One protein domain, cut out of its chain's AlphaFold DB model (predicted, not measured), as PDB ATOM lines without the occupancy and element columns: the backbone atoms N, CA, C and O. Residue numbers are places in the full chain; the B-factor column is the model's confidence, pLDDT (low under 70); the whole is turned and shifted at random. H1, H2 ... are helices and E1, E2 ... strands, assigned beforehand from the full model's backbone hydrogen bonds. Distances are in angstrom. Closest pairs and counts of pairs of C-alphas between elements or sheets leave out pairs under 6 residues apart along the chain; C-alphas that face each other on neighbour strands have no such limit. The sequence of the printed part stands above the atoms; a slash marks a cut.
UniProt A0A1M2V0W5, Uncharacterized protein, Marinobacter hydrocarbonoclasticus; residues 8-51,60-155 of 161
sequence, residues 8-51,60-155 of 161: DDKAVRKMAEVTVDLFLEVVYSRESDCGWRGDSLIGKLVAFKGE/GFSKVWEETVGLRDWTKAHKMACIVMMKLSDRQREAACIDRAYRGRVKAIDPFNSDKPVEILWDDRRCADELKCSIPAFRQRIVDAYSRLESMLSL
ATOM      1  N   ASP A   8      30.505  37.637 -44.438       74.69
ATOM      2  CA  ASP A   8      31.392  37.043 -43.431       74.69
ATOM      3  C   ASP A   8      32.173  38.111 -42.647       74.69
ATOM      4  O   ASP A   8      32.229  38.070 -41.418       74.69
ATOM      5  N   ASP A   9      32.691  39.145 -43.320       79.19
ATOM      6  CA  ASP A   9      33.425  40.240 -42.664       79.19
ATOM      7  C   ASP A   9      32.523  41.028 -41.704       79.19
ATOM      8  O   ASP A   9      32.969  41.529 -40.669       79.19
ATOM      9  N   LYS A  10      31.233  41.160 -42.044       83.25
ATOM     10  CA  LYS A  10      30.245  41.810 -41.172       83.25
ATOM     11  C   LYS A  10      29.924  40.943 -39.960       83.25
ATOM     12  O   LYS A  10      29.770  41.481 -38.862       83.25
ATOM     13  N   ALA A  11      29.832  39.626 -40.138       84.31
ATOM     14  CA  ALA A  11      29.610  38.693 -39.040       84.31
ATOM     15  C   ALA A  11      30.789  38.711 -38.054       84.31
ATOM     16  O   ALA A  11      30.579  38.896 -36.856       84.31
ATOM     17  N   VAL A  12      32.026  38.642 -38.556       86.75
ATOM     18  CA  VAL A  12      33.242  38.715 -37.731       86.75
ATOM     19  C   VAL A  12      33.335  40.061 -37.009       86.75
ATOM     20  O   VAL A  12      33.627  40.097 -35.811       86.75
ATOM     21  N   ARG A  13      33.008  41.168 -37.687       89.12
ATOM     22  CA  ARG A  13      32.940  42.493 -37.054       89.12
ATOM     23  C   ARG A  13      31.971  42.514 -35.874       89.12
ATOM     24  O   ARG A  13      32.316  43.007 -34.803       89.12
ATOM     25  N   LYS A  14      30.775  41.956 -36.060       89.69
ATOM     26  CA  LYS A  14      29.761  41.876 -35.004       89.69
ATOM     27  C   LYS A  14      30.241  41.019 -33.832       89.69
ATOM     28  O   LYS A  14      30.022  41.389 -32.684       89.69
ATOM     29  N   MET A  15      30.935  39.912 -34.096       89.38
ATOM     30  CA  MET A  15      31.536  39.089 -33.038       89.38
ATOM     31  C   MET A  15      32.621  39.850 -32.267       89.38
ATOM     32  O   MET A  15      32.686  39.737 -31.043       89.38
ATOM     33  N   ALA A  16      33.434  40.663 -32.948       91.62
ATOM     34  CA  ALA A  16      34.415  41.524 -32.292       91.62
ATOM     35  C   ALA A  16      33.743  42.565 -31.383       91.62
ATOM     36  O   ALA A  16      34.193  42.778 -30.263       91.62
ATOM     37  N   GLU A  17      32.638  43.172 -31.820       91.38
ATOM     38  CA  GLU A  17      31.855  44.110 -31.002       91.38
ATOM     39  C   GLU A  17      31.249  43.436 -29.766       91.38
ATOM     40  O   GLU A  17      31.456  43.925 -28.659       91.38
ATOM     41  N   VAL A  18      30.619  42.268 -29.932       92.00
ATOM     42  CA  VAL A  18      30.093  41.463 -28.813       92.00
ATOM     43  C   VAL A  18      31.204  41.076 -27.834       92.00
ATOM     44  O   VAL A  18      30.997  41.069 -26.625       92.00
ATOM     45  N   THR A  19      32.404  40.784 -28.337       90.06
ATOM     46  CA  THR A  19      33.564  40.475 -27.490       90.06
ATOM     47  C   THR A  19      33.952  41.669 -26.614       90.06
ATOM     48  O   THR A  19      34.233  41.488 -25.431       90.06
ATOM     49  N   VAL A  20      33.945  42.888 -27.163       88.75
ATOM     50  CA  VAL A  20      34.209  44.108 -26.383       88.75
ATOM     51  C   VAL A  20      33.091  44.353 -25.366       88.75
ATOM     52  O   VAL A  20      33.394  44.701 -24.228       88.75
ATOM     53  N   ASP A  21      31.829  44.121 -25.728       87.62
ATOM     54  CA  ASP A  21      30.688  44.299 -24.820       87.62
ATOM     55  C   ASP A  21      30.755  43.335 -23.625       87.62
ATOM     56  O   ASP A  21      30.710  43.778 -22.482       87.62
ATOM     57  N   LEU A  22      30.979  42.038 -23.867       84.06
ATOM     58  CA  LEU A  22      31.160  41.037 -22.805       84.06
ATOM     59  C   LEU A  22      32.358  41.368 -21.906       84.06
ATOM     60  O   LEU A  22      32.346  41.104 -20.706       84.06
ATOM     61  N   PHE A  23      33.419  41.944 -22.474       83.50
ATOM     62  CA  PHE A  23      34.556  42.408 -21.689       83.50
ATOM     63  C   PHE A  23      34.201  43.628 -20.830       83.50
ATOM     64  O   PHE A  23      34.580  43.672 -19.661       83.50
ATOM     65  N   LEU A  24      33.452  44.592 -21.373       79.19
ATOM     66  CA  LEU A  24      32.946  45.743 -20.623       79.19
ATOM     67  C   LEU A  24      32.015  45.314 -19.488       79.19
ATOM     68  O   LEU A  24      32.133  45.854 -18.397       79.19
ATOM     69  N   GLU A  25      31.153  44.319 -19.698       77.94
ATOM     70  CA  GLU A  25      30.315  43.742 -18.640       77.94
ATOM     71  C   GLU A  25      31.169  43.180 -17.496       77.94
ATOM     72  O   GLU A  25      30.914  43.469 -16.327       77.94
ATOM     73  N   VAL A  26      32.258  42.465 -17.813       74.56
ATOM     74  CA  VAL A  26      33.215  42.002 -16.796       74.56
ATOM     75  C   VAL A  26      33.880  43.176 -16.075       74.56
ATOM     76  O   VAL A  26      33.993  43.144 -14.851       74.56
ATOM     77  N   VAL A  27      34.323  44.207 -16.798       71.50
ATOM     78  CA  VAL A  27      34.972  45.386 -16.200       71.50
ATOM     79  C   VAL A  27      34.007  46.145 -15.287       71.50
ATOM     80  O   VAL A  27      34.356  46.408 -14.138       71.50
ATOM     81  N   TYR A  28      32.786  46.422 -15.744       62.84
ATOM     82  CA  TYR A  28      31.784  47.138 -14.959       62.84
ATOM     83  C   TYR A  28      31.305  46.337 -13.758       62.84
ATOM     84  O   TYR A  28      31.260  46.895 -12.669       62.84
ATOM     85  N   SER A  29      31.083  45.027 -13.899       63.25
ATOM     86  CA  SER A  29      30.741  44.163 -12.759       63.25
ATOM     87  C   SER A  29      31.805  44.210 -11.651       63.25
ATOM     88  O   SER A  29      31.495  44.114 -10.469       63.25
ATOM     89  N   ARG A  30      33.078  44.436 -11.998       56.09
ATOM     90  CA  ARG A  30      34.156  44.591 -11.010       56.09
ATOM     91  C   ARG A  30      34.198  45.978 -10.368       56.09
ATOM     92  O   ARG A  30      34.666  46.078  -9.239       56.09
ATOM     93  N   GLU A  31      33.757  47.030 -11.056       47.75
ATOM     94  CA  GLU A  31      33.786  48.409 -10.542       47.75
ATOM     95  C   GLU A  31      32.512  48.819  -9.793       47.75
ATOM     96  O   GLU A  31      32.615  49.546  -8.806       47.75
ATOM     97  N   SER A  32      31.325  48.377 -10.225       44.28
ATOM     98  CA  SER A  32      30.048  48.796  -9.628       44.28
ATOM     99  C   SER A  32      29.528  47.867  -8.531       44.28
ATOM    100  O   SER A  32      28.871  48.355  -7.614       44.28
ATOM    101  N   ASP A  33      29.847  46.569  -8.586       42.41
ATOM    102  CA  ASP A  33      29.229  45.555  -7.710       42.41
ATOM    103  C   ASP A  33      30.172  44.994  -6.638       42.41
ATOM    104  O   ASP A  33      29.775  44.179  -5.807       42.41
ATOM    105  N   CYS A  34      31.421  45.456  -6.586       42.25
ATOM    106  CA  CYS A  34      32.219  45.276  -5.382       42.25
ATOM    107  C   CYS A  34      31.911  46.491  -4.497       42.25
ATOM    108  O   CYS A  34      32.340  47.581  -4.858       42.25
ATOM    109  N   GLY A  35      31.203  46.341  -3.371       43.16
ATOM    110  CA  GLY A  35      30.812  47.410  -2.431       43.16
ATOM    111  C   GLY A  35      31.950  48.238  -1.796       43.16
ATOM    112  O   GLY A  35      32.026  48.386  -0.578       43.16
ATOM    113  N   TRP A  36      32.835  48.827  -2.598       44.91
ATOM    114  CA  TRP A  36      34.016  49.579  -2.196       44.91
ATOM    115  C   TRP A  36      33.957  50.962  -2.839       44.91
ATOM    116  O   TRP A  36      34.465  51.191  -3.934       44.91
ATOM    117  N   ARG A  37      33.347  51.925  -2.144       36.47
ATOM    118  CA  ARG A  37      33.480  53.335  -2.527       36.47
ATOM    119  C   ARG A  37      34.963  53.727  -2.513       36.47
ATOM    120  O   ARG A  37      35.563  53.791  -1.444       36.47
ATOM    121  N   GLY A  38      35.511  54.050  -3.685       41.00
ATOM    122  CA  GLY A  38      36.643  54.972  -3.814       41.00
ATOM    123  C   GLY A  38      38.051  54.389  -3.939       41.00
ATOM    124  O   GLY A  38      38.990  55.143  -3.709       41.00
ATOM    125  N   ASP A  39      38.241  53.118  -4.311       40.19
ATOM    126  CA  ASP A  39      39.597  52.559  -4.446       40.19
ATOM    127  C   ASP A  39      39.748  51.641  -5.670       40.19
ATOM    128  O   ASP A  39      38.953  50.723  -5.866       40.19
ATOM    129  N   SER A  40      40.779  51.873  -6.491       42.50
ATOM    130  CA  SER A  40      40.975  51.142  -7.755       42.50
ATOM    131  C   SER A  40      41.451  49.695  -7.537       42.50
ATOM    132  O   SER A  40      42.360  49.425  -6.747       42.50
ATOM    133  N   LEU A  41      40.884  48.753  -8.301       42.03
ATOM    134  CA  LEU A  41      41.242  47.324  -8.285       42.03
ATOM    135  C   LEU A  41      42.740  47.089  -8.574       42.03
ATOM    136  O   LEU A  41      43.363  46.193  -8.002       42.03
ATOM    137  N   ILE A  42      43.329  47.932  -9.429       44.44
ATOM    138  CA  ILE A  42      44.754  47.900  -9.786       44.44
ATOM    139  C   ILE A  42      45.629  48.190  -8.559       44.44
ATOM    140  O   ILE A  42      46.601  47.474  -8.324       44.44
ATOM    141  N   GLY A  43      45.253  49.170  -7.730       41.72
ATOM    142  CA  GLY A  43      45.983  49.501  -6.503       41.72
ATOM    143  C   GLY A  43      46.010  48.352  -5.489       41.72
ATOM    144  O   GLY A  43      47.018  48.135  -4.816       41.72
ATOM    145  N   LYS A  44      44.941  47.551  -5.427       45.50
ATOM    146  CA  LYS A  44      44.821  46.436  -4.471       45.50
ATOM    147  C   LYS A  44      45.451  45.132  -4.963       45.50
ATOM    148  O   LYS A  44      46.012  44.400  -4.154       45.50
ATOM    149  N   LEU A  45      45.458  44.866  -6.271       41.88
ATOM    150  CA  LEU A  45      46.213  43.739  -6.848       41.88
ATOM    151  C   LEU A  45      47.721  43.862  -6.587       41.88
ATOM    152  O   LEU A  45      48.382  42.861  -6.315       41.88
ATOM    153  N   VAL A  46      48.242  45.092  -6.597       43.19
ATOM    154  CA  VAL A  46      49.625  45.397  -6.205       43.19
ATOM    155  C   VAL A  46      49.842  45.161  -4.704       43.19
ATOM    156  O   VAL A  46      50.851  44.570  -4.323       43.19
ATOM    157  N   ALA A  47      48.886  45.557  -3.854       40.97
ATOM    158  CA  ALA A  47      48.987  45.414  -2.398       40.97
ATOM    159  C   ALA A  47      48.993  43.949  -1.919       40.97
ATOM    160  O   ALA A  47      49.680  43.623  -0.954       40.97
ATOM    161  N   PHE A  48      48.273  43.063  -2.608       44.03
ATOM    162  CA  PHE A  48      48.154  41.651  -2.229       44.03
ATOM    163  C   PHE A  48      48.979  40.692  -3.096       44.03
ATOM    164  O   PHE A  48      48.818  39.481  -2.990       44.03
ATOM    165  N   LYS A  49      49.867  41.204  -3.963       41.94
ATOM    166  CA  LYS A  49      50.713  40.392  -4.866       41.94
ATOM    167  C   LYS A  49      49.941  39.334  -5.682       41.94
ATOM    168  O   LYS A  49      50.526  38.351  -6.125       41.94
ATOM    169  N   GLY A  50      48.641  39.537  -5.900       44.25
ATOM    170  CA  GLY A  50      47.768  38.584  -6.590       44.25
ATOM    171  C   GLY A  50      47.166  37.461  -5.729       44.25
ATOM    172  O   GLY A  50      46.459  36.624  -6.284       44.25
ATOM    173  N   GLU A  51      47.376  37.439  -4.410       40.97
ATOM    174  CA  GLU A  51      46.789  36.437  -3.508       40.97
ATOM    175  C   GLU A  51      45.576  36.986  -2.742       40.97
ATOM    176  O   GLU A  51      45.567  38.111  -2.252       40.97
ATOM    177  N   GLY A  60      33.885  43.866   8.346       47.19
ATOM    178  CA  GLY A  60      33.081  44.280   7.184       47.19
ATOM    179  C   GLY A  60      33.560  43.717   5.835       47.19
ATOM    180  O   GLY A  60      32.768  43.632   4.906       47.19
ATOM    181  N   PHE A  61      34.799  43.220   5.759       46.41
ATOM    182  CA  PHE A  61      35.348  42.440   4.649       46.41
ATOM    183  C   PHE A  61      34.564  41.152   4.316       46.41
ATOM    184  O   PHE A  61      34.541  40.760   3.154       46.41
ATOM    185  N   SER A  62      33.893  40.504   5.280       45.09
ATOM    186  CA  SER A  62      33.142  39.254   5.038       45.09
ATOM    187  C   SER A  62      31.834  39.475   4.270       45.09
ATOM    188  O   SER A  62      31.470  38.644   3.448       45.09
ATOM    189  N   LYS A  63      31.151  40.610   4.482       47.09
ATOM    190  CA  LYS A  63      29.952  40.969   3.701       47.09
ATOM    191  C   LYS A  63      30.304  41.354   2.271       47.09
ATOM    192  O   LYS A  63      29.631  40.950   1.333       47.09
ATOM    193  N   VAL A  64      31.414  42.067   2.101       47.84
ATOM    194  CA  VAL A  64      31.885  42.421   0.763       47.84
ATOM    195  C   VAL A  64      32.398  41.191   0.001       47.84
ATOM    196  O   VAL A  64      32.276  41.109  -1.217       47.84
ATOM    197  N   TRP A  65      32.916  40.187   0.714       44.00
ATOM    198  CA  TRP A  65      33.241  38.886   0.135       44.00
ATOM    199  C   TRP A  65      32.002  38.143  -0.387       44.00
ATOM    200  O   TRP A  65      32.037  37.637  -1.507       44.00
ATOM    201  N   GLU A  66      30.899  38.116   0.365       47.56
ATOM    202  CA  GLU A  66      29.631  37.512  -0.081       47.56
ATOM    203  C   GLU A  66      29.075  38.188  -1.348       47.56
ATOM    204  O   GLU A  66      28.626  37.494  -2.258       47.56
ATOM    205  N   GLU A  67      29.209  39.510  -1.479       47.62
ATOM    206  CA  GLU A  67      28.830  40.249  -2.696       47.62
ATOM    207  C   GLU A  67      29.731  39.895  -3.897       47.62
ATOM    208  O   GLU A  67      29.245  39.711  -5.014       47.62
ATOM    209  N   THR A  68      31.032  39.656  -3.678       47.38
ATOM    210  CA  THR A  68      31.940  39.193  -4.747       47.38
ATOM    211  C   THR A  68      31.699  37.747  -5.201       47.38
ATOM    212  O   THR A  68      32.181  37.356  -6.267       47.38
ATOM    213  N   VAL A  69      30.942  36.935  -4.452       43.47
ATOM    214  CA  VAL A  69      30.527  35.593  -4.905       43.47
ATOM    215  C   VAL A  69      29.538  35.692  -6.075       43.47
ATOM    216  O   VAL A  69      29.604  34.857  -6.975       43.47
ATOM    217  N   GLY A  70      28.731  36.759  -6.153       47.09
ATOM    218  CA  GLY A  70      27.884  37.060  -7.317       47.09
ATOM    219  C   GLY A  70      28.669  37.383  -8.599       47.09
ATOM    220  O   GLY A  70      28.151  37.227  -9.701       47.09
ATOM    221  N   LEU A  71      29.952  37.740  -8.472       50.78
ATOM    222  CA  LEU A  71      30.855  38.041  -9.592       50.78
ATOM    223  C   LEU A  71      31.559  36.802 -10.171       50.78
ATOM    224  O   LEU A  71      32.387  36.926 -11.075       50.78
ATOM    225  N   ARG A  72      31.281  35.597  -9.650       50.59
ATOM    226  CA  ARG A  72      31.985  34.361 -10.041       50.59
ATOM    227  C   ARG A  72      31.368  33.609 -11.222       50.59
ATOM    228  O   ARG A  72      32.088  32.828 -11.852       50.59
ATOM    229  N   ASP A  73      30.119  33.882 -11.589       60.88
ATOM    230  CA  ASP A  73      29.403  33.137 -12.640       60.88
ATOM    231  C   ASP A  73      29.528  33.763 -14.039       60.88
ATOM    232  O   ASP A  73      28.593  33.792 -14.841       60.88
ATOM    233  N   TRP A  74      30.728  34.229 -14.393       70.19
ATOM    234  CA  TRP A  74      31.012  34.606 -15.776       70.19
ATOM    235  C   TRP A  74      30.901  33.391 -16.693       70.19
ATOM    236  O   TRP A  74      31.612  32.388 -16.535       70.19
ATOM    237  N   THR A  75      30.046  33.510 -17.708       80.19
ATOM    238  CA  THR A  75      29.903  32.477 -18.734       80.19
ATOM    239  C   THR A  75      31.242  32.233 -19.440       80.19
ATOM    240  O   THR A  75      32.153  33.069 -19.429       80.19
ATOM    241  N   LYS A  76      31.380  31.084 -20.114       79.06
ATOM    242  CA  LYS A  76      32.579  30.792 -20.920       79.06
ATOM    243  C   LYS A  76      32.877  31.909 -21.932       79.06
ATOM    244  O   LYS A  76      34.042  32.224 -22.145       79.06
ATOM    245  N   ALA A  77      31.842  32.547 -22.483       78.44
ATOM    246  CA  ALA A  77      31.982  33.651 -23.427       78.44
ATOM    247  C   ALA A  77      32.664  34.882 -22.801       78.44
ATOM    248  O   ALA A  77      33.590  35.418 -23.397       78.44
ATOM    249  N   HIS A  78      32.299  35.267 -21.575       79.62
ATOM    250  CA  HIS A  78      32.955  36.361 -20.843       79.62
ATOM    251  C   HIS A  78      34.434  36.064 -20.568       79.62
ATOM    252  O   HIS A  78      35.304  36.912 -20.766       79.62
ATOM    253  N   LYS A  79      34.747  34.829 -20.153       77.56
ATOM    254  CA  LYS A  79      36.136  34.403 -19.910       77.56
ATOM    255  C   LYS A  79      36.961  34.451 -21.197       77.56
ATOM    256  O   LYS A  79      38.082  34.956 -21.186       77.56
ATOM    257  N   MET A  80      36.392  33.983 -22.307       78.88
ATOM    258  CA  MET A  80      37.031  34.066 -23.620       78.88
ATOM    259  C   MET A  80      37.199  35.509 -24.091       78.88
ATOM    260  O   MET A  80      38.264  35.845 -24.603       78.88
ATOM    261  N   ALA A  81      36.213  36.376 -23.856       79.75
ATOM    262  CA  ALA A  81      36.316  37.794 -24.168       79.75
ATOM    263  C   ALA A  81      37.480  38.456 -23.423       79.75
ATOM    264  O   ALA A  81      38.293  39.133 -24.048       79.75
ATOM    265  N   CYS A  82      37.652  38.171 -22.128       78.81
ATOM    266  CA  CYS A  82      38.828  38.601 -21.371       78.81
ATOM    267  C   CYS A  82      40.136  38.111 -22.003       78.81
ATOM    268  O   CYS A  82      41.035  38.914 -22.230       78.81
ATOM    269  N   ILE A  83      40.249  36.820 -22.330       80.25
ATOM    270  CA  ILE A  83      41.471  36.256 -22.931       80.25
ATOM    271  C   ILE A  83      41.799  36.939 -24.264       80.25
ATOM    272  O   ILE A  83      42.952  37.290 -24.508       80.25
ATOM    273  N   VAL A  84      40.801  37.139 -25.126       82.75
ATOM    274  CA  VAL A  84      40.984  37.772 -26.439       82.75
ATOM    275  C   VAL A  84      41.343  39.251 -26.282       82.75
ATOM    276  O   VAL A  84      42.302  39.712 -26.899       82.75
ATOM    277  N   MET A  85      40.654  39.985 -25.408       84.50
ATOM    278  CA  MET A  85      40.927  41.402 -25.150       84.50
ATOM    279  C   MET A  85      42.297  41.631 -24.497       84.50
ATOM    280  O   MET A  85      42.936  42.643 -24.770       84.50
ATOM    281  N   MET A  86      42.799  40.681 -23.697       82.81
ATOM    282  CA  MET A  86      44.157  40.718 -23.130       82.81
ATOM    283  C   MET A  86      45.271  40.582 -24.176       82.81
ATOM    284  O   MET A  86      46.416  40.907 -23.871       82.81
ATOM    285  N   LYS A  87      44.965  40.131 -25.400       85.25
ATOM    286  CA  LYS A  87      45.929  40.069 -26.512       85.25
ATOM    287  C   LYS A  87      46.064  41.393 -27.272       85.25
ATOM    288  O   LYS A  87      46.938  41.507 -28.133       85.25
ATOM    289  N   LEU A  88      45.204  42.373 -26.996       82.06
ATOM    290  CA  LEU A  88      45.367  43.739 -27.488       82.06
ATOM    291  C   LEU A  88      46.372  44.491 -26.612       82.06
ATOM    292  O   LEU A  88      46.494  44.220 -25.418       82.06
ATOM    293  N   SER A  89      47.056  45.483 -27.186       85.75
ATOM    294  CA  SER A  89      47.807  46.433 -26.356       85.75
ATOM    295  C   SER A  89      46.856  47.246 -25.476       85.75
ATOM    296  O   SER A  89      45.707  47.486 -25.859       85.75
ATOM    297  N   ASP A  90      47.338  47.734 -24.333       82.69
ATOM    298  CA  ASP A  90      46.529  48.533 -23.400       82.69
ATOM    299  C   ASP A  90      45.852  49.710 -24.103       82.69
ATOM    300  O   ASP A  90      44.638  49.862 -24.034       82.69
ATOM    301  N   ARG A  91      46.607  50.436 -24.934       84.50
ATOM    302  CA  ARG A  91      46.103  51.582 -25.705       84.50
ATOM    303  C   ARG A  91      44.998  51.222 -26.701       84.50
ATOM    304  O   ARG A  91      44.127  52.045 -26.965       84.50
ATOM    305  N   GLN A  92      45.063  50.040 -27.313       88.12
ATOM    306  CA  GLN A  92      44.044  49.557 -28.255       88.12
ATOM    307  C   GLN A  92      42.787  49.114 -27.514       88.12
ATOM    308  O   GLN A  92      41.676  49.462 -27.904       88.12
ATOM    309  N   ARG A  93      42.975  48.371 -26.424       86.88
ATOM    310  CA  ARG A  93      41.899  47.889 -25.564       86.88
ATOM    311  C   ARG A  93      41.129  49.037 -24.924       86.88
ATOM    312  O   ARG A  93      39.911  49.054 -25.021       86.88
ATOM    313  N   GLU A  94      41.822  50.013 -24.346       83.44
ATOM    314  CA  GLU A  94      41.212  51.220 -23.779       83.44
ATOM    315  C   GLU A  94      40.410  51.992 -24.834       83.44
ATOM    316  O   GLU A  94      39.274  52.384 -24.580       83.44
ATOM    317  N   ALA A  95      40.961  52.152 -26.042       86.12
ATOM    318  CA  ALA A  95      40.263  52.823 -27.134       86.12
ATOM    319  C   ALA A  95      38.997  52.072 -27.576       86.12
ATOM    320  O   ALA A  95      37.962  52.707 -27.764       86.12
ATOM    321  N   ALA A  96      39.054  50.742 -27.703       88.12
ATOM    322  CA  ALA A  96      37.893  49.920 -28.044       88.12
ATOM    323  C   ALA A  96      36.815  49.958 -26.948       88.12
ATOM    324  O   ALA A  96      35.631  50.097 -27.250       88.12
ATOM    325  N   CYS A  97      37.226  49.896 -25.678       84.06
ATOM    326  CA  CYS A  97      36.320  50.019 -24.542       84.06
ATOM    327  C   CYS A  97      35.631  51.385 -24.520       84.06
ATOM    328  O   CYS A  97      34.411  51.430 -24.434       84.06
ATOM    329  N   ILE A  98      36.371  52.491 -24.652       81.38
ATOM    330  CA  ILE A  98      35.791  53.844 -24.634       81.38
ATOM    331  C   ILE A  98      34.882  54.094 -25.839       81.38
ATOM    332  O   ILE A  98      33.823  54.704 -25.692       81.38
ATOM    333  N   ASP A  99      35.254  53.597 -27.019       86.50
ATOM    334  CA  ASP A  99      34.409  53.666 -28.212       86.50
ATOM    335  C   ASP A  99      33.045  52.999 -27.967       86.50
ATOM    336  O   ASP A  99      32.013  53.624 -28.197       86.50
ATOM    337  N   ARG A 100      33.018  51.781 -27.410       85.06
ATOM    338  CA  ARG A 100      31.768  51.042 -27.145       85.06
ATOM    339  C   ARG A 100      30.988  51.537 -25.932       85.06
ATOM    340  O   ARG A 100      29.754  51.560 -25.951       85.06
ATOM    341  N   ALA A 101      31.695  51.924 -24.880       76.81
ATOM    342  CA  ALA A 101      31.105  52.361 -23.625       76.81
ATOM    343  C   ALA A 101      30.482  53.751 -23.718       76.81
ATOM    344  O   ALA A 101      29.467  53.998 -23.074       76.81
ATOM    345  N   TYR A 102      31.087  54.658 -24.486       72.88
ATOM    346  CA  TYR A 102      30.758  56.075 -24.388       72.88
ATOM    347  C   TYR A 102      30.314  56.692 -25.701       72.88
ATOM    348  O   TYR A 102      29.364  57.467 -25.682       72.88
ATOM    349  N   ARG A 103      30.938  56.371 -26.839       70.44
ATOM    350  CA  ARG A 103      30.712  57.118 -28.086       70.44
ATOM    351  C   ARG A 103      29.234  57.143 -28.485       70.44
ATOM    352  O   ARG A 103      28.573  56.112 -28.563       70.44
ATOM    353  N   GLY A 104      28.719  58.344 -28.736       68.81
ATOM    354  CA  GLY A 104      27.310  58.575 -29.067       68.81
ATOM    355  C   GLY A 104      26.347  58.557 -27.874       68.81
ATOM    356  O   GLY A 104      25.164  58.818 -28.070       68.81
ATOM    357  N   ARG A 105      26.818  58.298 -26.646       74.31
ATOM    358  CA  ARG A 105      26.010  58.411 -25.421       74.31
ATOM    359  C   ARG A 105      26.063  59.826 -24.852       74.31
ATOM    360  O   ARG A 105      27.034  60.561 -25.057       74.31
ATOM    361  N   VAL A 106      25.030  60.189 -24.096       68.62
ATOM    362  CA  VAL A 106      24.955  61.468 -23.385       68.62
ATOM    363  C   VAL A 106      25.966  61.469 -22.237       68.62
ATOM    364  O   VAL A 106      25.924  60.618 -21.354       68.62
ATOM    365  N   LYS A 107      26.900  62.419 -22.269       65.25
ATOM    366  CA  LYS A 107      27.883  62.671 -21.210       65.25
ATOM    367  C   LYS A 107      27.301  63.553 -20.112       65.25
ATOM    368  O   LYS A 107      27.538  63.303 -18.936       65.25
ATOM    369  N   ALA A 108      26.603  64.611 -20.505       66.75
ATOM    370  CA  ALA A 108      26.008  65.578 -19.595       66.75
ATOM    371  C   ALA A 108      24.859  66.305 -20.292       66.75
ATOM    372  O   ALA A 108      24.835  66.409 -21.518       66.75
ATOM    373  N   ILE A 109      23.936  66.833 -19.499       69.38
ATOM    374  CA  ILE A 109      22.893  67.745 -19.956       69.38
ATOM    375  C   ILE A 109      23.253  69.121 -19.402       69.38
ATOM    376  O   ILE A 109      23.539  69.230 -18.211       69.38
ATOM    377  N   ASP A 110      23.299  70.139 -20.261       63.94
ATOM    378  CA  ASP A 110      23.609  71.511 -19.846       63.94
ATOM    379  C   ASP A 110      22.572  72.015 -18.818       63.94
ATOM    380  O   ASP A 110      21.393  72.145 -19.164       63.94
ATOM    381  N   PRO A 111      22.975  72.297 -17.563       61.72
ATOM    382  CA  PRO A 111      22.047  72.712 -16.515       61.72
ATOM    383  C   PRO A 111      21.612  74.181 -16.639       61.72
ATOM    384  O   PRO A 111      20.708  74.599 -15.920       61.72
ATOM    385  N   PHE A 112      22.238  74.976 -17.513       64.25
ATOM    386  CA  PHE A 112      21.991  76.419 -17.616       64.25
ATOM    387  C   PHE A 112      20.905  76.791 -18.632       64.25
ATOM    388  O   PHE A 112      20.532  77.959 -18.721       64.25
ATOM    389  N   ASN A 113      20.377  75.819 -19.379       63.25
ATOM    390  CA  ASN A 113      19.377  76.045 -20.419       63.25
ATOM    391  C   ASN A 113      18.107  75.232 -20.116       63.25
ATOM    392  O   ASN A 113      17.868  74.171 -20.693       63.25
ATOM    393  N   SER A 114      17.301  75.717 -19.165       61.06
ATOM    394  CA  SER A 114      16.116  75.011 -18.647       61.06
ATOM    395  C   SER A 114      15.039  74.746 -19.703       61.06
ATOM    396  O   SER A 114      14.319  73.758 -19.601       61.06
ATOM    397  N   ASP A 115      14.955  75.593 -20.733       67.56
ATOM    398  CA  ASP A 115      13.917  75.495 -21.767       67.56
ATOM    399  C   ASP A 115      14.316  74.568 -22.928       67.56
ATOM    400  O   ASP A 115      13.459  74.098 -23.679       67.56
ATOM    401  N   LYS A 116      15.621  74.300 -23.091       65.44
ATOM    402  CA  LYS A 116      16.190  73.412 -24.116       65.44
ATOM    403  C   LYS A 116      17.455  72.738 -23.575       65.44
ATOM    404  O   LYS A 116      18.550  73.253 -23.817       65.44
ATOM    405  N   PRO A 117      17.332  71.595 -22.880       63.59
ATOM    406  CA  PRO A 117      18.493  70.847 -22.419       63.59
ATOM    407  C   PRO A 117      19.384  70.488 -23.614       63.59
ATOM    408  O   PRO A 117      18.963  69.778 -24.528       63.59
ATOM    409  N   VAL A 118      20.612  71.008 -23.631       72.50
ATOM    410  CA  VAL A 118      21.602  70.657 -24.653       72.50
ATOM    411  C   VAL A 118      22.323  69.402 -24.185       72.50
ATOM    412  O   VAL A 118      23.050  69.421 -23.189       72.50
ATOM    413  N   GLU A 119      22.114  68.299 -24.900       74.38
ATOM    414  CA  GLU A 119      22.831  67.052 -24.651       74.38
ATOM    415  C   GLU A 119      24.270  67.163 -25.154       74.38
ATOM    416  O   GLU A 119      24.549  67.343 -26.341       74.38
ATOM    417  N   ILE A 120      25.214  67.027 -24.232       72.62
ATOM    418  CA  ILE A 120      26.630  66.927 -24.546       72.62
ATOM    419  C   ILE A 120      26.928  65.451 -24.770       72.62
ATOM    420  O   ILE A 120      26.954  64.673 -23.820       72.62
ATOM    421  N   LEU A 121      27.167  65.059 -26.020       77.62
ATOM    422  CA  LEU A 121      27.491  63.677 -26.373       77.62
ATOM    423  C   LEU A 121      28.986  63.383 -26.233       77.62
ATOM    424  O   LEU A 121      29.840  64.253 -26.431       77.62
ATOM    425  N   TRP A 122      29.315  62.126 -25.964       75.00
ATOM    426  CA  TRP A 122      30.659  61.593 -26.152       75.00
ATOM    427  C   TRP A 122      30.980  61.483 -27.646       75.00
ATOM    428  O   TRP A 122      30.546  60.559 -28.337       75.00
ATOM    429  N   ASP A 123      31.738  62.453 -28.144       85.06
ATOM    430  CA  ASP A 123      32.293  62.475 -29.494       85.06
ATOM    431  C   ASP A 123      33.769  62.044 -29.489       85.06
ATOM    432  O   ASP A 123      34.388  61.863 -28.440       85.06
ATOM    433  N   ASP A 124      34.359  61.894 -30.677       87.94
ATOM    434  CA  ASP A 124      35.758  61.472 -30.832       87.94
ATOM    435  C   ASP A 124      36.733  62.369 -30.077       87.94
ATOM    436  O   ASP A 124      37.775  61.899 -29.628       87.94
ATOM    437  N   ARG A 125      36.409  63.662 -29.961       87.06
ATOM    438  CA  ARG A 125      37.220  64.624 -29.223       87.06
ATOM    439  C   ARG A 125      37.212  64.286 -27.742       87.06
ATOM    440  O   ARG A 125      38.277  64.071 -27.181       87.06
ATOM    441  N   ARG A 126      36.034  64.159 -27.131       80.75
ATOM    442  CA  ARG A 126      35.909  63.834 -25.705       80.75
ATOM    443  C   ARG A 126      36.480  62.458 -25.376       80.75
ATOM    444  O   ARG A 126      37.123  62.317 -24.343       80.75
ATOM    445  N   CYS A 127      36.293  61.468 -26.249       80.12
ATOM    446  CA  CYS A 127      36.899  60.148 -26.073       80.12
ATOM    447  C   CYS A 127      38.434  60.190 -26.185       80.12
ATOM    448  O   CYS A 127      39.128  59.512 -25.431       80.12
ATOM    449  N   ALA A 128      38.982  60.996 -27.101       85.44
ATOM    450  CA  ALA A 128      40.426  61.178 -27.228       85.44
ATOM    451  C   ALA A 128      41.023  61.948 -26.038       85.44
ATOM    452  O   ALA A 128      42.101  61.576 -25.565       85.44
ATOM    453  N   ASP A 129      40.306  62.961 -25.536       83.38
ATOM    454  CA  ASP A 129      40.672  63.742 -24.349       83.38
ATOM    455  C   ASP A 129      40.749  62.843 -23.102       83.38
ATOM    456  O   ASP A 129      41.728  62.919 -22.358       83.38
ATOM    457  N   GLU A 130      39.785  61.931 -22.920       81.19
ATOM    458  CA  GLU A 130      39.781  60.939 -21.830       81.19
ATOM    459  C   GLU A 130      41.046  60.063 -21.854       81.19
ATOM    460  O   GLU A 130      41.689  59.829 -20.832       81.19
ATOM    461  N   LEU A 131      41.473  59.654 -23.052       77.31
ATOM    462  CA  LEU A 131      42.684  58.854 -23.272       77.31
ATOM    463  C   LEU A 131      43.966  59.679 -23.388       77.31
ATOM    464  O   LEU A 131      45.019  59.127 -23.734       77.31
ATOM    465  N   LYS A 132      43.886  60.994 -23.149       88.19
ATOM    466  CA  LYS A 132      45.005  61.940 -23.248       88.19
ATOM    467  C   LYS A 132      45.775  61.772 -24.563       88.19
ATOM    468  O   LYS A 132      47.005  61.704 -24.585       88.19
ATOM    469  N   CYS A 133      45.048  61.641 -25.671       89.56
ATOM    470  CA  CYS A 133      45.622  61.425 -26.995       89.56
ATOM    471  C   CYS A 133      44.961  62.309 -28.055       89.56
ATOM    472  O   CYS A 133      43.946  62.953 -27.815       89.56
ATOM    473  N   SER A 134      45.554  62.367 -29.249       95.31
ATOM    474  CA  SER A 134      44.964  63.114 -30.359       95.31
ATOM    475  C   SER A 134      43.800  62.343 -30.993       95.31
ATOM    476  O   SER A 134      43.800  61.112 -31.026       95.31
ATOM    477  N   ILE A 135      42.831  63.060 -31.574       94.81
ATOM    478  CA  ILE A 135      41.692  62.457 -32.294       94.81
ATOM    479  C   ILE A 135      42.147  61.451 -33.374       94.81
ATOM    480  O   ILE A 135      41.583  60.355 -33.433       94.81
ATOM    481  N   PRO A 136      43.169  61.745 -34.210       96.19
ATOM    482  CA  PRO A 136      43.665  60.768 -35.178       96.19
ATOM    483  C   PRO A 136      44.235  59.512 -34.514       96.19
ATOM    484  O   PRO A 136      43.979  58.408 -34.986       96.19
ATOM    485  N   ALA A 137      44.955  59.660 -33.395       93.12
ATOM    486  CA  ALA A 137      45.499  58.524 -32.661       93.12
ATOM    487  C   ALA A 137      44.388  57.659 -32.050       93.12
ATOM    488  O   ALA A 137      44.470  56.437 -32.121       93.12
ATOM    489  N   PHE A 138      43.338  58.270 -31.497       91.94
ATOM    490  CA  PHE A 138      42.171  57.548 -30.990       91.94
ATOM    491  C   PHE A 138      41.493  56.724 -32.091       91.94
ATOM    492  O   PHE A 138      41.315  55.516 -31.944       91.94
ATOM    493  N   ARG A 139      41.200  57.351 -33.239       93.56
ATOM    494  CA  ARG A 139      40.598  56.672 -34.396       93.56
ATOM    495  C   ARG A 139      41.455  55.515 -34.896       93.56
ATOM    496  O   ARG A 139      40.920  54.440 -35.152       93.56
ATOM    497  N   GLN A 140      42.767  55.720 -35.000       94.94
ATOM    498  CA  GLN A 140      43.681  54.670 -35.440       94.94
ATOM    499  C   GLN A 140      43.706  53.502 -34.450       94.94
ATOM    500  O   GLN A 140      43.590  52.358 -34.869       94.94
ATOM    501  N   ARG A 141      43.754  53.776 -33.139       93.62
ATOM    502  CA  ARG A 141      43.712  52.731 -32.103       93.62
ATOM    503  C   ARG A 141      42.434  51.899 -32.170       93.62
ATOM    504  O   ARG A 141      42.525  50.690 -31.998       93.62
ATOM    505  N   ILE A 142      41.279  52.514 -32.448       93.38
ATOM    506  CA  ILE A 142      40.017  51.785 -32.657       93.38
ATOM    507  C   ILE A 142      40.139  50.858 -33.868       93.38
ATOM    508  O   ILE A 142      39.833  49.671 -33.767       93.38
ATOM    509  N   VAL A 143      40.586  51.388 -35.010       94.38
ATOM    510  CA  VAL A 143      40.749  50.597 -36.237       94.38
ATOM    511  C   VAL A 143      41.685  49.416 -35.984       94.38
ATOM    512  O   VAL A 143      41.297  48.279 -36.237       94.38
ATOM    513  N   ASP A 144      42.855  49.666 -35.397       93.69
ATOM    514  CA  ASP A 144      43.845  48.633 -35.104       93.69
ATOM    515  C   ASP A 144      43.309  47.585 -34.121       93.69
ATOM    516  O   ASP A 144      43.511  46.386 -34.327       93.69
ATOM    517  N   ALA A 145      42.606  48.019 -33.066       91.50
ATOM    518  CA  ALA A 145      42.014  47.129 -32.073       91.50
ATOM    519  C   ALA A 145      41.037  46.157 -32.733       91.50
ATOM    520  O   ALA A 145      41.160  44.943 -32.577       91.50
ATOM    521  N   TYR A 146      40.100  46.678 -33.520       93.44
ATOM    522  CA  TYR A 146      39.110  45.835 -34.160       93.44
ATOM    523  C   TYR A 146      39.676  44.985 -35.289       93.44
ATOM    524  O   TYR A 146      39.309  43.823 -35.382       93.44
ATOM    525  N   SER A 147      40.588  45.502 -36.112       92.50
ATOM    526  CA  SER A 147      41.259  44.675 -37.119       92.50
ATOM    527  C   SER A 147      42.017  43.519 -36.466       92.50
ATOM    528  O   SER A 147      42.011  42.399 -36.979       92.50
ATOM    529  N   ARG A 148      42.616  43.747 -35.291       92.00
ATOM    530  CA  ARG A 148      43.267  42.686 -34.524       92.00
ATOM    531  C   ARG A 148      42.258  41.693 -33.946       92.00
ATOM    532  O   ARG A 148      42.494  40.493 -34.058       92.00
ATOM    533  N   LEU A 149      41.139  42.154 -33.388       91.31
ATOM    534  CA  LEU A 149      40.055  41.278 -32.922       91.31
ATOM    535  C   LEU A 149      39.487  40.426 -34.060       91.31
ATOM    536  O   LEU A 149      39.414  39.209 -33.928       91.31
ATOM    537  N   GLU A 150      39.177  41.044 -35.197       92.12
ATOM    538  CA  GLU A 150      38.699  40.371 -36.406       92.12
ATOM    539  C   GLU A 150      39.708  39.299 -36.860       92.12
ATOM    540  O   GLU A 150      39.316  38.167 -37.136       92.12
ATOM    541  N   SER A 151      41.017  39.589 -36.831       90.38
ATOM    542  CA  SER A 151      42.057  38.600 -37.169       90.38
ATOM    543  C   SER A 151      42.141  37.422 -36.191       90.38
ATOM    544  O   SER A 151      42.461  36.314 -36.599       90.38
ATOM    545  N   MET A 152      41.853  37.635 -34.904       87.94
ATOM    546  CA  MET A 152      41.885  36.567 -33.898       87.94
ATOM    547  C   MET A 152      40.624  35.702 -33.935       87.94
ATOM    548  O   MET A 152      40.703  34.510 -33.657       87.94
ATOM    549  N   LEU A 153      39.478  36.300 -34.270       84.94
ATOM    550  CA  LEU A 153      38.172  35.636 -34.302       84.94
ATOM    551  C   LEU A 153      37.874  34.950 -35.644       84.94
ATOM    552  O   LEU A 153      37.021  34.074 -35.695       84.94
ATOM    553  N   SER A 154      38.572  35.332 -36.717       82.50
ATOM    554  CA  SER A 154      38.455  34.701 -38.042       82.50
ATOM    555  C   SER A 154      39.312  33.442 -38.209       82.50
ATOM    556  O   SER A 154      39.138  32.718 -39.188       82.50
ATOM    557  N   LEU A 155      40.230  33.152 -37.279       62.22
ATOM    558  CA  LEU A 155      41.029  31.931 -37.337       62.22
ATOM    559  C   LEU A 155      40.151  30.713 -36.994       62.22
ATOM    560  O   LEU A 155      39.552  30.685 -35.918       62.22
TER     561      LEU A 155
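This is residues 8 to 51 and 60 to 155 of the 161 residues of an uncharacterized protein of Marinobacter hydrocarbonoclasticus (UniProt A0A1M2V0W5). Two long helices, H1 and H7, meet near one end of each as an L, and H5 crosses from one to the other inside the corner, with H4 crossing H1 beside it. At the far end of H7 lie H6 and a small strand hairpin, E1 and E2; beyond the far end of H1 lie H2 and H3, which touch no helix, and residues 42 to 51 stick out. The printed part has 140 residues, with named elements in the order H1 H2 H3 H4 H5 E1 E2 H6 H7, and the class is mostly helix; the two-stranded sheet, order E1 - E2, is antiparallel. The whole is loose, with a radius of gyration of the C-alphas of 17.8 A, and flat, spanning 49 by 47 by 25 A.

Strand E1 is residues 106 to 109, 7.4 A from first to last C-alpha, and E2 is residues 119 to 121, 6.0 A. H6 is residues 124 to 130, 9.9 A, and H7 is residues 135 to 153, 27.1 A, ending at C-alpha 153 (38.172, 35.636, -34.302). H5 is residues 90 to 102, 17.5 A, and H4 is residues 76 to 85, 14.1 A. H1, the longest helix, is residues 8 to 32, 35.8 A, from C-alpha 8 at (31.392, 37.043, -43.431) to C-alpha 32 at (30.048, 48.796, -9.628). H2 is residues 41 to 47, 9.9 A, and H3 is residues 61 to 69, 12.7 A.

E1 and E2 form an antiparallel hairpin, with directions at 153 degrees; N 107 and O 120 are 2.7 A apart and N 120 and O 108 are 2.8 A apart, within hydrogen-bond range. Both strands are apart from H7, the hub, which touches H1, H4, H5 and H6. H6 touches residues 135 to 139 of H7, about perpendicular at 88 degrees; the closest C-alphas, of Ala 128 and Ile 135, are 5.4 A apart. H5 touches H7 about perpendicular at 81 degrees, closest at the C-alphas of Gln 92 and Ala 145, 5.0 A. H1 touches H7 with residues 12 to 16 alone, closest at the C-alphas of Ala 16 and Leu 149, 5.7 A, only just about perpendicular at 72 degrees. H4 touches H1 at 82 degrees, about perpendicular, closest at the C-alphas of Thr 19 and Ala 81, 5.1 A. H2 is close to H1 but not clearly touching, and H3 is apart from H1. In H1 to H7 every O i to N i+4 pair is within hydrogen-bond range.

The two C-alphas farthest apart, of Glu 51 and Asp 115, are 54.2 A apart. Residues 52 to 59 are not printed, and C-alphas 51 and 60 stand 19.1 A apart across this cut. Of the links printed whole, none is long. The mean pLDDT of the printed part is 72.1; residues 28 to 51, 60 to 73, 104, 106 to 117 and 155 are under 70.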